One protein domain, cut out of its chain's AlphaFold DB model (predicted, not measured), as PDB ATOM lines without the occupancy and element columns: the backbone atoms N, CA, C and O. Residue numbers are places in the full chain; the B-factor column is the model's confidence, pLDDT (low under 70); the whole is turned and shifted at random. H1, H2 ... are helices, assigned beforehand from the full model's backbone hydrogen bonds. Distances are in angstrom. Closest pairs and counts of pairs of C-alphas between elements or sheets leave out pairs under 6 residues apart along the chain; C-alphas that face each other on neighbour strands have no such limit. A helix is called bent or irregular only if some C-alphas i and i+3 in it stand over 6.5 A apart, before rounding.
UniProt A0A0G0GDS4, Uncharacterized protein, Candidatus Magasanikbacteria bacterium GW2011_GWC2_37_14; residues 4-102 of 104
ATOM      1  N   ILE A   4     -17.897  29.429  72.494       88.62
ATOM      2  CA  ILE A   4     -16.507  29.325  72.025       88.62
ATOM      3  C   ILE A   4     -16.438  29.233  70.496       88.62
ATOM      4  O   ILE A   4     -15.589  29.879  69.882       88.62
ATOM      5  N   GLU A   5     -17.332  28.471  69.863       89.25
ATOM      6  CA  GLU A   5     -17.416  28.397  68.397       89.25
ATOM      7  C   GLU A   5     -17.751  29.757  67.780       89.25
ATOM      8  O   GLU A   5     -17.122  30.149  66.798       89.25
ATOM      9  N   LEU A   6     -18.674  30.507  68.397       91.81
ATOM     10  CA  LEU A   6     -19.019  31.864  67.970       91.81
ATOM     11  C   LEU A   6     -17.803  32.800  68.026       91.81
ATOM     12  O   LEU A   6     -17.580  33.586  67.112       91.81
ATOM     13  N   LEU A   7     -16.985  32.717  69.076       90.81
ATOM     14  CA  LEU A   7     -15.795  33.565  69.212       90.81
ATOM     15  C   LEU A   7     -14.682  33.166  68.235       90.81
ATOM     16  O   LEU A   7     -13.967  34.025  67.717       90.81
ATOM     17  N   ARG A   8     -14.551  31.870  67.936       91.75
ATOM     18  CA  ARG A   8     -13.544  31.337  67.004       91.75
ATOM     19  C   ARG A   8     -13.897  31.502  65.527       91.75
ATOM     20  O   ARG A   8     -13.016  31.293  64.691       91.75
ATOM     21  N   GLN A   9     -15.130  31.889  65.193       92.75
ATOM     22  CA  GLN A   9     -15.533  32.137  63.803       92.75
ATOM     23  C   GLN A   9     -14.764  33.312  63.175       92.75
ATOM     24  O   GLN A   9     -14.494  33.305  61.975       92.75
ATOM     25  N   TYR A  10     -14.371  34.300  63.988       93.44
ATOM     26  CA  TYR A  10     -13.595  35.451  63.537       93.44
ATOM     27  C   TYR A  10     -12.142  35.042  63.312       93.44
ATOM     28  O   TYR A  10     -11.395  34.749  64.254       93.44
ATOM     29  N   ARG A  11     -11.743  35.010  62.042       92.62
ATOM     30  CA  ARG A  11     -10.440  34.520  61.600       92.62
ATOM     31  C   ARG A  11      -9.695  35.560  60.782       92.62
ATOM     32  O   ARG A  11     -10.294  36.299  60.009       92.62
ATOM     33  N   LEU A  12      -8.374  35.559  60.919       88.50
ATOM     34  CA  LEU A  12      -7.459  36.234  60.009       88.50
ATOM     35  C   LEU A  12      -6.682  35.157  59.246       88.50
ATOM     36  O   LEU A  12      -5.888  34.414  59.831       88.50
ATOM     37  N   GLY A  13      -6.966  35.023  57.948       86.06
ATOM     38  CA  GLY A  13      -6.525  33.864  57.169       86.06
ATOM     39  C   GLY A  13      -7.107  32.568  57.745       86.06
ATOM     40  O   GLY A  13      -8.322  32.398  57.793       86.06
ATOM     41  N   GLY A  14      -6.245  31.661  58.217       87.94
ATOM     42  CA  GLY A  14      -6.639  30.382  58.832       87.94
ATOM     43  C   GLY A  14      -6.680  30.377  60.364       87.94
ATOM     44  O   GLY A  14      -6.913  29.328  60.969       87.94
ATOM     45  N   TYR A  15      -6.424  31.515  61.010       91.25
ATOM     46  CA  TYR A  15      -6.160  31.579  62.445       91.25
ATOM     47  C   TYR A  15      -7.266  32.331  63.186       91.25
ATOM     48  O   TYR A  15      -7.665  33.416  62.764       91.25
ATOM     49  N   ALA A  16      -7.764  31.773  64.291       92.94
ATOM     50  CA  ALA A  16      -8.804  32.413  65.092       92.94
ATOM     51  C   ALA A  16      -8.237  33.620  65.850       92.94
ATOM     52  O   ALA A  16      -7.285  33.491  66.619       92.94
ATOM     53  N   ILE A  17      -8.850  34.791  65.666       93.31
ATOM     54  CA  ILE A  17      -8.430  36.039  66.324       93.31
ATOM     55  C   ILE A  17      -8.570  35.903  67.843       93.31
ATOM     56  O   ILE A  17      -7.699  36.341  68.592       93.31
ATOM     57  N   PHE A  18      -9.632  35.228  68.290       94.06
ATOM     58  CA  PHE A  18      -9.880  34.963  69.703       94.06
ATOM     59  C   PHE A  18      -8.731  34.198  70.380       94.06
ATOM     60  O   PHE A  18      -8.310  34.584  71.468       94.06
ATOM     61  N   ASP A  19      -8.175  33.172  69.724       92.19
ATOM     62  CA  ASP A  19      -7.081  32.362  70.281       92.19
ATOM     63  C   ASP A  19      -5.794  33.194  70.464       92.19
ATOM     64  O   ASP A  19      -5.081  33.033  71.460       92.19
ATOM     65  N   PHE A  20      -5.513  34.136  69.555       93.19
ATOM     66  CA  PHE A  20      -4.427  35.099  69.758       93.19
ATOM     67  C   PHE A  20      -4.733  36.046  70.911       93.19
ATOM     68  O   PHE A  20      -3.914  36.183  71.818       93.19
ATOM     69  N   ALA A  21      -5.907  36.676  70.901       95.44
ATOM     70  CA  ALA A  21      -6.281  37.661  71.908       95.44
ATOM     71  C   ALA A  21      -6.189  37.077  73.325       95.44
ATOM     72  O   ALA A  21      -5.578  37.689  74.202       95.44
ATOM     73  N   ILE A  22      -6.714  35.865  73.535       95.56
ATOM     74  CA  ILE A  22      -6.684  35.216  74.847       95.56
ATOM     75  C   ILE A  22      -5.266  34.808  75.262       95.56
ATOM     76  O   ILE A  22      -4.914  34.951  76.431       95.56
ATOM     77  N   SER A  23      -4.421  34.380  74.319       95.44
ATOM     78  CA  SER A  23      -3.022  34.028  74.598       95.44
ATOM     79  C   SER A  23      -2.202  35.252  75.013       95.44
ATOM     80  O   SER A  23      -1.474  35.211  76.007       95.44
ATOM     81  N   TYR A  24      -2.356  36.369  74.294       97.06
ATOM     82  CA  TYR A  24      -1.699  37.634  74.631       97.06
ATOM     83  C   TYR A  24      -2.205  38.200  75.956       97.06
ATOM     84  O   TYR A  24      -1.396  38.628  76.779       97.06
ATOM     85  N   LEU A  25      -3.518  38.162  76.198       97.88
ATOM     86  CA  LEU A  25      -4.105  38.598  77.463       97.88
ATOM     87  C   LEU A  25      -3.602  37.747  78.635       97.88
ATOM     88  O   LEU A  25      -3.202  38.289  79.664       97.88
ATOM     89  N   GLY A  26      -3.559  36.424  78.465       97.56
ATOM     90  CA  GLY A  26      -3.046  35.497  79.470       97.56
ATOM     91  C   GLY A  26      -1.592  35.794  79.834       97.56
ATOM     92  O   GLY A  26      -1.268  35.948  81.010       97.56
ATOM     93  N   ILE A  27      -0.716  35.959  78.840       97.81
ATOM     94  CA  ILE A  27       0.690  36.296  79.091       97.81
ATOM     95  C   ILE A  27       0.850  37.702  79.666       97.81
ATOM     96  O   ILE A  27       1.690  37.900  80.540       97.81
ATOM     97  N   TRP A  28       0.043  38.675  79.247       97.75
ATOM     98  CA  TRP A  28       0.062  40.014  79.832       97.75
ATOM     99  C   TRP A  28      -0.224  39.976  81.338       97.75
ATOM    100  O   TRP A  28       0.556  40.529  82.119       97.75
ATOM    101  N   LEU A  29      -1.268  39.247  81.749       98.00
ATOM    102  CA  LEU A  29      -1.627  39.044  83.157       98.00
ATOM    103  C   LEU A  29      -0.548  38.270  83.925       98.00
ATOM    104  O   LEU A  29      -0.247  38.602  85.071       98.00
ATOM    105  N   LEU A  30       0.072  37.269  83.294       97.31
ATOM    106  CA  LEU A  30       1.139  36.467  83.897       97.31
ATOM    107  C   LEU A  30       2.498  37.178  83.923       97.31
ATOM    108  O   LEU A  30       3.353  36.822  84.732       97.31
ATOM    109  N   SER A  31       2.714  38.197  83.089       97.19
ATOM    110  CA  SER A  31       4.012  38.859  82.924       97.19
ATOM    111  C   SER A  31       4.650  39.349  84.235       97.19
ATOM    112  O   SER A  31       5.858  39.150  84.399       97.19
ATOM    113  N   PRO A  32       3.922  39.904  85.234       96.75
ATOM    114  CA  PRO A  32       4.537  40.310  86.496       96.75
ATOM    115  C   PRO A  32       5.028  39.111  87.314       96.75
ATOM    116  O   PRO A  32       6.074  39.199  87.961       96.75
ATOM    117  N   LEU A  33       4.287  37.998  87.282       97.69
ATOM    118  CA  LEU A  33       4.663  36.754  87.948       97.69
ATOM    119  C   LEU A  33       5.872  36.118  87.255       97.69
ATOM    120  O   LEU A  33       6.842  35.779  87.929       97.69
ATOM    121  N   LEU A  34       5.848  36.029  85.923       96.62
ATOM    122  CA  LEU A  34       6.938  35.473  85.120       96.62
ATOM    123  C   LEU A  34       8.234  36.267  85.308       96.62
ATOM    124  O   LEU A  34       9.269  35.677  85.602       96.62
ATOM    125  N   THR A  35       8.186  37.604  85.267       96.81
ATOM    126  CA  THR A  35       9.363  38.438  85.564       96.81
ATOM    127  C   THR A  35       9.908  38.165  86.972       96.81
ATOM    128  O   THR A  35      11.118  38.040  87.142       96.81
ATOM    129  N   ARG A  36       9.055  38.032  87.998       96.56
ATOM    130  CA  ARG A  36       9.512  37.706  89.365       96.56
ATOM    131  C   ARG A  36      10.130  36.311  89.456       96.56
ATOM    132  O   ARG A  36      11.120  36.138  90.159       96.56
ATOM    133  N   LEU A  37       9.558  35.329  88.762       96.50
ATOM    134  CA  LEU A  37      10.067  33.961  88.739       96.50
ATOM    135  C   LEU A  37      11.442  33.900  88.068       96.50
ATOM    136  O   LEU A  37      12.373  33.338  88.637       96.50
ATOM    137  N   PHE A  38      11.597  34.546  86.913       96.06
ATOM    138  CA  PHE A  38      12.849  34.540  86.155       96.06
ATOM    139  C   PHE A  38      13.969  35.322  86.853       96.06
ATOM    140  O   PHE A  38      15.135  34.932  86.778       96.06
ATOM    141  N   LYS A  39      13.631  36.334  87.661       95.69
ATOM    142  CA  LYS A  39      14.610  36.990  88.539       95.69
ATOM    143  C   LYS A  39      15.269  36.024  89.528       95.69
ATOM    144  O   LYS A  39      16.443  36.208  89.836       95.69
ATOM    145  N   LYS A  40      14.577  34.964  89.976       95.31
ATOM    146  CA  LYS A  40      15.164  33.941  90.869       95.31
ATOM    147  C   LYS A  40      16.295  33.158  90.198       95.31
ATOM    148  O   LYS A  40      17.251  32.785  90.868       95.31
ATOM    149  N   ILE A  41      16.216  32.969  88.882       95.12
ATOM    150  CA  ILE A  41      17.277  32.360  88.062       95.12
ATOM    151  C   ILE A  41      18.199  33.411  87.423       95.12
ATOM    152  O   ILE A  41      18.916  33.114  86.473       95.12
ATOM    153  N   ARG A  42      18.209  34.639  87.967       94.50
ATOM    154  CA  ARG A  42      19.072  35.764  87.562       94.50
ATOM    155  C   ARG A  42      18.827  36.298  86.148       94.50
ATOM    156  O   ARG A  42      19.706  36.946  85.583       94.50
ATOM    157  N   LEU A  43      17.635  36.085  85.598       96.38
ATOM    158  CA  LEU A  43      17.204  36.682  84.336       96.38
ATOM    159  C   LEU A  43      16.205  37.809  84.608       96.38
ATOM    160  O   LEU A  43      15.113  37.579  85.128       96.38
ATOM    161  N   ASP A  44      16.569  39.036  84.242       96.44
ATOM    162  CA  ASP A  44      15.658  40.179  84.260       96.44
ATOM    163  C   ASP A  44      15.034  40.356  82.876       96.44
ATOM    164  O   ASP A  44      15.666  40.856  81.942       96.44
ATOM    165  N   ILE A  45      13.791  39.891  82.745       96.88
ATOM    166  CA  ILE A  45      12.991  39.992  81.524       96.88
ATOM    167  C   ILE A  45      11.940  41.091  81.740       96.88
ATOM    168  O   ILE A  45      11.082  40.937  82.624       96.88
ATOM    169  N   PRO A  46      11.966  42.191  80.960       96.62
ATOM    170  CA  PRO A  46      10.959  43.242  81.058       96.62
ATOM    171  C   PRO A  46       9.548  42.706  80.793       96.62
ATOM    172  O   PRO A  46       9.354  41.803  79.985       96.62
ATOM    173  N   LYS A  47       8.532  43.292  81.435       96.06
ATOM    174  CA  LYS A  47       7.145  42.802  81.321       96.06
ATOM    175  C   LYS A  47       6.643  42.750  79.872       96.06
ATOM    176  O   LYS A  47       6.008  41.779  79.481       96.06
ATOM    177  N   ILE A  48       6.965  43.777  79.081       95.88
ATOM    178  CA  ILE A  48       6.555  43.879  77.674       95.88
ATOM    179  C   ILE A  48       7.155  42.761  76.811       95.88
ATOM    180  O   ILE A  48       6.501  42.270  75.896       95.88
ATOM    181  N   ASN A  49       8.359  42.296  77.146       97.19
ATOM    182  CA  ASN A  49       9.058  41.264  76.391       97.19
ATOM    183  C   ASN A  49       8.335  39.919  76.408       97.19
ATOM    184  O   ASN A  49       8.377  39.190  75.420       97.19
ATOM    185  N   TRP A  50       7.609  39.619  77.487       97.62
ATOM    186  CA  TRP A  50       6.777  38.421  77.562       97.62
ATOM    187  C   TRP A  50       5.726  38.365  76.455       97.62
ATOM    188  O   TRP A  50       5.475  37.288  75.925       97.62
ATOM    189  N   LEU A  51       5.168  39.509  76.042       97.50
ATOM    190  CA  LEU A  51       4.182  39.549  74.958       97.50
ATOM    191  C   LEU A  51       4.785  39.118  73.619       97.50
ATOM    192  O   LEU A  51       4.123  38.455  72.826       97.50
ATOM    193  N   PHE A  52       6.055  39.438  73.372       97.69
ATOM    194  CA  PHE A  52       6.744  38.986  72.162       97.69
ATOM    195  C   PHE A  52       7.065  37.486  72.203       97.69
ATOM    196  O   PHE A  52       7.142  36.849  71.157       97.69
ATOM    197  N   PHE A  53       7.158  36.889  73.395       97.62
ATOM    198  CA  PHE A  53       7.302  35.442  73.541       97.62
ATOM    199  C   PHE A  53       5.998  34.655  73.353       97.62
ATOM    200  O   PHE A  53       6.061  33.432  73.273       97.62
ATOM    201  N   VAL A  54       4.828  35.296  73.237       97.44
ATOM    202  CA  VAL A  54       3.534  34.594  73.119       97.44
ATOM    203  C   VAL A  54       3.525  33.606  71.953       97.44
ATOM    204  O   VAL A  54       3.189  32.442  72.144       97.44
ATOM    205  N   LEU A  55       3.924  34.043  70.755       96.56
ATOM    206  CA  LEU A  55       3.917  33.195  69.560       96.56
ATOM    207  C   LEU A  55       4.894  32.009  69.655       96.56
ATOM    208  O   LEU A  55       4.449  30.875  69.450       96.56
ATOM    209  N   PRO A  56       6.190  32.203  69.980       96.75
ATOM    210  CA  PRO A  56       7.106  31.076  70.121       96.75
ATOM    211  C   PRO A  56       6.716  30.152  71.283       96.75
ATOM    212  O   PRO A  56       6.786  28.935  71.125       96.75
ATOM    213  N   LEU A  57       6.234  30.686  72.413       96.44
ATOM    214  CA  LEU A  57       5.752  29.858  73.524       96.44
ATOM    215  C   LEU A  57       4.519  29.043  73.131       96.44
ATOM    216  O   LEU A  57       4.468  27.860  73.446       96.44
ATOM    217  N   ALA A  58       3.558  29.624  72.409       95.38
ATOM    218  CA  ALA A  58       2.384  28.896  71.934       95.38
ATOM    219  C   ALA A  58       2.774  27.729  71.014       95.38
ATOM    220  O   ALA A  58       2.244  26.630  71.159       95.38
ATOM    221  N   ILE A  59       3.741  27.931  70.109       96.00
ATOM    222  CA  ILE A  59       4.284  26.854  69.267       96.00
ATOM    223  C   ILE A  59       4.896  25.748  70.130       96.00
ATOM    224  O   ILE A  59       4.546  24.583  69.945       96.00
ATOM    225  N   ILE A  60       5.764  26.104  71.082       96.69
ATOM    226  CA  ILE A  60       6.413  25.141  71.981       96.69
ATOM    227  C   ILE A  60       5.361  24.352  72.768       96.69
ATOM    228  O   ILE A  60       5.420  23.127  72.806       96.69
ATOM    229  N   VAL A  61       4.363  25.024  73.343       95.62
ATOM    230  CA  VAL A  61       3.293  24.379  74.116       95.62
ATOM    231  C   VAL A  61       2.470  23.431  73.244       95.62
ATOM    232  O   VAL A  61       2.238  22.298  73.653       95.62
ATOM    233  N   HIS A  62       2.070  23.829  72.032       95.56
ATOM    234  CA  HIS A  62       1.331  22.937  71.129       95.56
ATOM    235  C   HIS A  62       2.145  21.700  70.727       95.56
ATOM    236  O   HIS A  62       1.572  20.617  70.629       95.56
ATOM    237  N   ILE A  63       3.463  21.844  70.533       96.31
ATOM    238  CA  ILE A  63       4.365  20.713  70.268       96.31
ATOM    239  C   ILE A  63       4.430  19.782  71.485       96.31
ATOM    240  O   ILE A  63       4.261  18.579  71.327       96.31
ATOM    241  N   LEU A  64       4.626  20.327  72.691       96.38
ATOM    242  CA  LEU A  64       4.738  19.536  73.922       96.38
ATOM    243  C   LEU A  64       3.437  18.809  74.287       96.38
ATOM    244  O   LEU A  64       3.480  17.694  74.795       96.38
ATOM    245  N   VAL A  65       2.286  19.434  74.035       96.50
ATOM    246  CA  VAL A  65       0.958  18.864  74.319       96.50
ATOM    247  C   VAL A  65       0.484  17.930  73.196       96.50
ATOM    248  O   VAL A  65      -0.409  17.116  73.408       96.50
ATOM    249  N   GLY A  66       1.055  18.035  71.992       93.44
ATOM    250  CA  GLY A  66       0.656  17.246  70.822       93.44
ATOM    251  C   GLY A  66      -0.648  17.705  70.155       93.44
ATOM    252  O   GLY A  66      -1.151  17.028  69.260       93.44
ATOM    253  N   ASN A  67      -1.205  18.855  70.553       92.19
ATOM    254  CA  ASN A  67      -2.425  19.410  69.963       92.19
ATOM    255  C   ASN A  67      -2.099  20.558  68.997       92.19
ATOM    256  O   ASN A  67      -1.985  21.723  69.385       92.19
ATOM    257  N   PHE A  68      -1.926  20.216  67.720       92.50
ATOM    258  CA  PHE A  68      -1.497  21.161  66.696       92.50
ATOM    259  C   PHE A  68      -2.639  22.018  66.143       92.50
ATOM    260  O   PHE A  68      -3.514  21.543  65.414       92.50
ATOM    261  N   THR A  69      -2.551  23.326  66.386       92.00
ATOM    262  CA  THR A  69      -3.387  24.337  65.722       92.00
ATOM    263  C   THR A  69      -2.943  24.572  64.269       92.00
ATOM    264  O   THR A  69      -1.794  24.274  63.929       92.00
ATOM    265  N   PRO A  70      -3.794  25.162  63.399       93.56
ATOM    266  CA  PRO A  70      -3.373  25.580  62.058       93.56
ATOM    267  C   PRO A  70      -2.115  26.460  62.075       93.56
ATOM    268  O   PRO A  70      -1.258  26.311  61.215       93.56
ATOM    269  N   PHE A  71      -1.958  27.316  63.092       94.25
ATOM    270  CA  PHE A  71      -0.763  28.146  63.277       94.25
ATOM    271  C   PHE A  71       0.504  27.306  63.443       94.25
ATOM    272  O   PHE A  71       1.480  27.508  62.726       94.25
ATOM    273  N   THR A  72       0.485  26.324  64.346       95.00
ATOM    274  CA  THR A  72       1.645  25.457  64.575       95.00
ATOM    275  C   THR A  72       1.925  24.550  63.379       95.00
ATOM    276  O   THR A  72       3.086  24.393  63.016       95.00
ATOM    277  N   LYS A  73       0.890  24.011  62.715       95.38
ATOM    278  CA  LYS A  73       1.064  23.214  61.485       95.38
ATOM    279  C   LYS A  73       1.752  24.025  60.389       95.38
ATOM    280  O   LYS A  73       2.739  23.571  59.824       95.38
ATOM    281  N   ASN A  74       1.282  25.248  60.160       95.75
ATOM    282  CA  ASN A  74       1.845  26.146  59.157       95.75
ATOM    283  C   ASN A  74       3.269  26.600  59.512       95.75
ATOM    284  O   ASN A  74       4.087  26.805  58.625       95.75
ATOM    285  N   PHE A  75       3.589  26.748  60.800       95.88
ATOM    286  CA  PHE A  75       4.954  27.053  61.228       95.88
ATOM    287  C   PHE A  75       5.920  25.879  60.987       95.88
ATOM    288  O   PHE A  75       7.057  26.104  60.574       95.88
ATOM    289  N   LEU A  76       5.470  24.644  61.235       95.75
ATOM    290  CA  LEU A  76       6.272  23.423  61.076       95.75
ATOM    291  C   LEU A  76       6.390  22.946  59.622       95.75
ATOM    292  O   LEU A  76       7.311  22.195  59.309       95.75
ATOM    293  N   ASP A  77       5.493  23.376  58.736       95.69
ATOM    294  CA  ASP A  77       5.596  23.118  57.301       95.69
ATOM    295  C   ASP A  77       6.895  23.715  56.743       95.69
ATOM    296  O   ASP A  77       7.054  24.932  56.673       95.69
ATOM    297  N   LEU A  78       7.835  22.864  56.332       92.06
ATOM    298  CA  LEU A  78       9.147  23.278  55.831       92.06
ATOM    299  C   LEU A  78       9.058  24.055  54.510       92.06
ATOM    300  O   LEU A  78       9.850  24.976  54.303       92.06
ATOM    301  N   ASN A  79       8.069  23.749  53.670       94.56
ATOM    302  CA  ASN A  79       7.997  24.201  52.279       94.56
ATOM    303  C   ASN A  79       7.106  25.438  52.076       94.56
ATOM    304  O   ASN A  79       6.867  25.843  50.939       94.56
ATOM    305  N   GLY A  80       6.619  26.057  53.156       93.88
ATOM    306  CA  GLY A  80       5.704  27.187  53.055       93.88
ATOM    307  C   GLY A  80       5.757  28.176  54.215       93.88
ATOM    308  O   GLY A  80       6.627  28.136  55.090       93.88
ATOM    309  N   HIS A  81       4.790  29.099  54.185       94.31
ATOM    310  CA  HIS A  81       4.438  29.990  55.292       94.31
ATOM    311  C   HIS A  81       5.592  30.872  55.813       94.31
ATOM    312  O   HIS A  81       5.657  31.201  56.997       94.31
ATOM    313  N   TYR A  82       6.491  31.316  54.927       95.19
ATOM    314  CA  TYR A  82       7.671  32.109  55.301       95.19
ATOM    315  C   TYR A  82       7.339  33.412  56.035       95.19
ATOM    316  O   TYR A  82       8.046  33.765  56.971       95.19
ATOM    317  N   ILE A  83       6.238  34.088  55.681       94.56
ATOM    318  CA  ILE A  83       5.783  35.297  56.394       94.56
ATOM    319  C   ILE A  83       5.464  34.968  57.856       94.56
ATOM    320  O   ILE A  83       5.896  35.679  58.758       94.56
ATOM    321  N   LEU A  84       4.757  33.860  58.108       94.88
ATOM    322  CA  LEU A  84       4.434  33.404  59.460       94.88
ATOM    323  C   LEU A  84       5.706  33.121  60.262       94.88
ATOM    324  O   LEU A  84       5.854  33.595  61.385       94.88
ATOM    325  N   LYS A  85       6.639  32.371  59.667       96.25
ATOM    326  CA  LYS A  85       7.925  32.042  60.288       96.25
ATOM    327  C   LYS A  85       8.724  33.301  60.596       96.25
ATOM    328  O   LYS A  85       9.249  33.422  61.695       96.25
ATOM    329  N   LEU A  86       8.760  34.256  59.668       97.00
ATOM    330  CA  LEU A  86       9.411  35.546  59.860       97.00
ATOM    331  C   LEU A  86       8.787  36.306  61.036       97.00
ATOM    332  O   LEU A  86       9.518  36.777  61.899       97.00
ATOM    333  N   VAL A  87       7.455  36.375  61.123       96.44
ATOM    334  CA  VAL A  87       6.749  37.011  62.249       96.44
ATOM    335  C   VAL A  87       7.113  36.341  63.576       96.44
ATOM    336  O   VAL A  87       7.430  37.032  64.543       96.44
ATOM    337  N   VAL A  88       7.137  35.006  63.625       97.12
ATOM    338  CA  VAL A  88       7.539  34.255  64.825       97.12
ATOM    339  C   VAL A  88       9.004  34.528  65.178       97.12
ATOM    340  O   VAL A  88       9.301  34.804  66.337       97.12
ATOM    341  N   LEU A  89       9.916  34.523  64.206       97.06
ATOM    342  CA  LEU A  89      11.337  34.805  64.429       97.06
ATOM    343  C   LEU A  89      11.567  36.241  64.909       97.06
ATOM    344  O   LEU A  89      12.283  36.447  65.886       97.06
ATOM    345  N   ILE A  90      10.919  37.230  64.288       98.00
ATOM    346  CA  ILE A  90      10.966  38.629  64.730       98.00
ATOM    347  C   ILE A  90      10.437  38.737  66.160       98.00
ATOM    348  O   ILE A  90      11.075  39.375  66.996       98.00
ATOM    349  N   SER A  91       9.314  38.084  66.472       97.44
ATOM    350  CA  SER A  91       8.761  38.083  67.830       97.44
ATOM    351  C   SER A  91       9.731  37.462  68.840       97.44
ATOM    352  O   SER A  91       9.949  38.024  69.906       97.44
ATOM    353  N   LEU A  92      10.425  36.383  68.474       97.31
ATOM    354  CA  LEU A  92      11.431  35.757  69.327       97.31
ATOM    355  C   LEU A  92      12.607  36.707  69.597       97.31
ATOM    356  O   LEU A  92      13.006  36.888  70.748       97.31
ATOM    357  N   VAL A  93      13.127  37.360  68.554       97.44
ATOM    358  CA  VAL A  93      14.222  38.337  68.667       97.44
ATOM    359  C   VAL A  93      13.810  39.524  69.542       97.44
ATOM    360  O   VAL A  93      14.562  39.928  70.431       97.44
ATOM    361  N   LEU A  94      12.604  40.062  69.344       97.25
ATOM    362  CA  LEU A  94      12.066  41.144  70.173       97.25
ATOM    363  C   LEU A  94      11.831  40.703  71.624       97.25
ATOM    364  O   LEU A  94      12.075  41.490  72.535       97.25
ATOM    365  N   GLY A  95      11.437  39.450  71.854       95.62
ATOM    366  CA  GLY A  95      11.303  38.872  73.192       95.62
ATOM    367  C   GLY A  95      12.623  38.874  73.958       95.62
ATOM    368  O   GLY A  95      12.662  39.260  75.126       95.62
ATOM    369  N   PHE A  96      13.738  38.544  73.306       96.44
ATOM    370  CA  PHE A  96      15.056  38.591  73.949       96.44
ATOM    371  C   PHE A  96      15.652  40.002  74.061       96.44
ATOM    372  O   PHE A  96      16.568  40.226  74.858       96.44
ATOM    373  N   ARG A  97      15.140  40.986  73.315       94.88
ATOM    374  CA  ARG A  97      15.695  42.345  73.287       94.88
ATOM    375  C   ARG A  97      15.559  43.051  74.637       94.88
ATOM    376  O   ARG A  97      14.489  43.520  74.995       94.88
ATOM    377  N   GLY A  98      16.667  43.227  75.351       90.12
ATOM    378  CA  GLY A  98      16.676  43.907  76.652       90.12
ATOM    379  C   GLY A  98      16.527  42.969  77.850       90.12
ATOM    380  O   GLY A  98      16.452  43.453  78.978       90.12
ATOM    381  N   VAL A  99      16.543  41.652  77.622       95.25
ATOM    382  CA  VAL A  99      16.774  40.669  78.684       95.25
ATOM    383  C   VAL A  99      18.189  40.858  79.228       95.25
ATOM    384  O   VAL A  99      19.152  40.940  78.464       95.25
ATOM    385  N   LYS A 100      18.324  40.945  80.553       95.38
ATOM    386  CA  LYS A 100      19.611  41.143  81.234       95.38
ATOM    387  C   LYS A 100      19.901  39.990  82.184       95.38
ATOM    388  O   LYS A 100      19.004  39.485  82.853       95.38
ATOM    389  N   ILE A 101      21.173  39.618  82.279       95.50
ATOM    390  CA  ILE A 101      21.656  38.693  83.305       95.50
ATOM    391  C   ILE A 101      22.068  39.523  84.520       95.50
ATOM    392  O   ILE A 101      22.907  40.421  84.410       95.50
ATOM    393  N   ILE A 102      21.479  39.230  85.677       93.31
ATOM    394  CA  ILE A 102      21.819  39.886  86.940       93.31
ATOM    395  C   ILE A 102      23.157  39.307  87.418       93.31
ATOM    396  O   ILE A 102      23.246  38.122  87.757       93.31
TER     397      ILE A 102
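Overview. This is residues 4 to 102 of the 104 residues of an uncharacterized protein of Candidatus Magasanikbacteria bacterium GW2011_GWC2_37_14 (UniProt A0A0G0GDS4). Short H3 lies alongside and between two longer helices, H2a and H6; H4 runs off crosswise. The printed part has 99 residues with six named helices, H1 to H6, class all helix. It is only just compact, close to loose, radius of gyration of the C-alphas 14.7 A, spans 42 by 32 by 22 A.

Along the chain. H1, residues 4 to 8, begins at (-16.507, 29.325, 72.025). H2, 17 to 40, assigned by hydrogen bonds as one helix, is bent, C-alphas 29 and 32 being 7.1 A apart; arms H2a, 17 to 29, and H2b, 32 to 40. H3 is 47 to 52, H4 54 to 65, H5 70 to 76, H6 82 to 96, ending at (15.056, 38.591, 73.949).

Arrangement. H3 touches residues 91 to 96 of H6, closest C-alphas Asn 49 and Gly 95, 4.6 A. Every O i to N i+4 pair is within hydrogen-bond range except in H2b, 4 of 5, and H3, 0 of 2, with 3 of 3 O i to N i+3.

Size, cuts and confidence. The printed part has no cut; no printed residue is under 70 pLDDT.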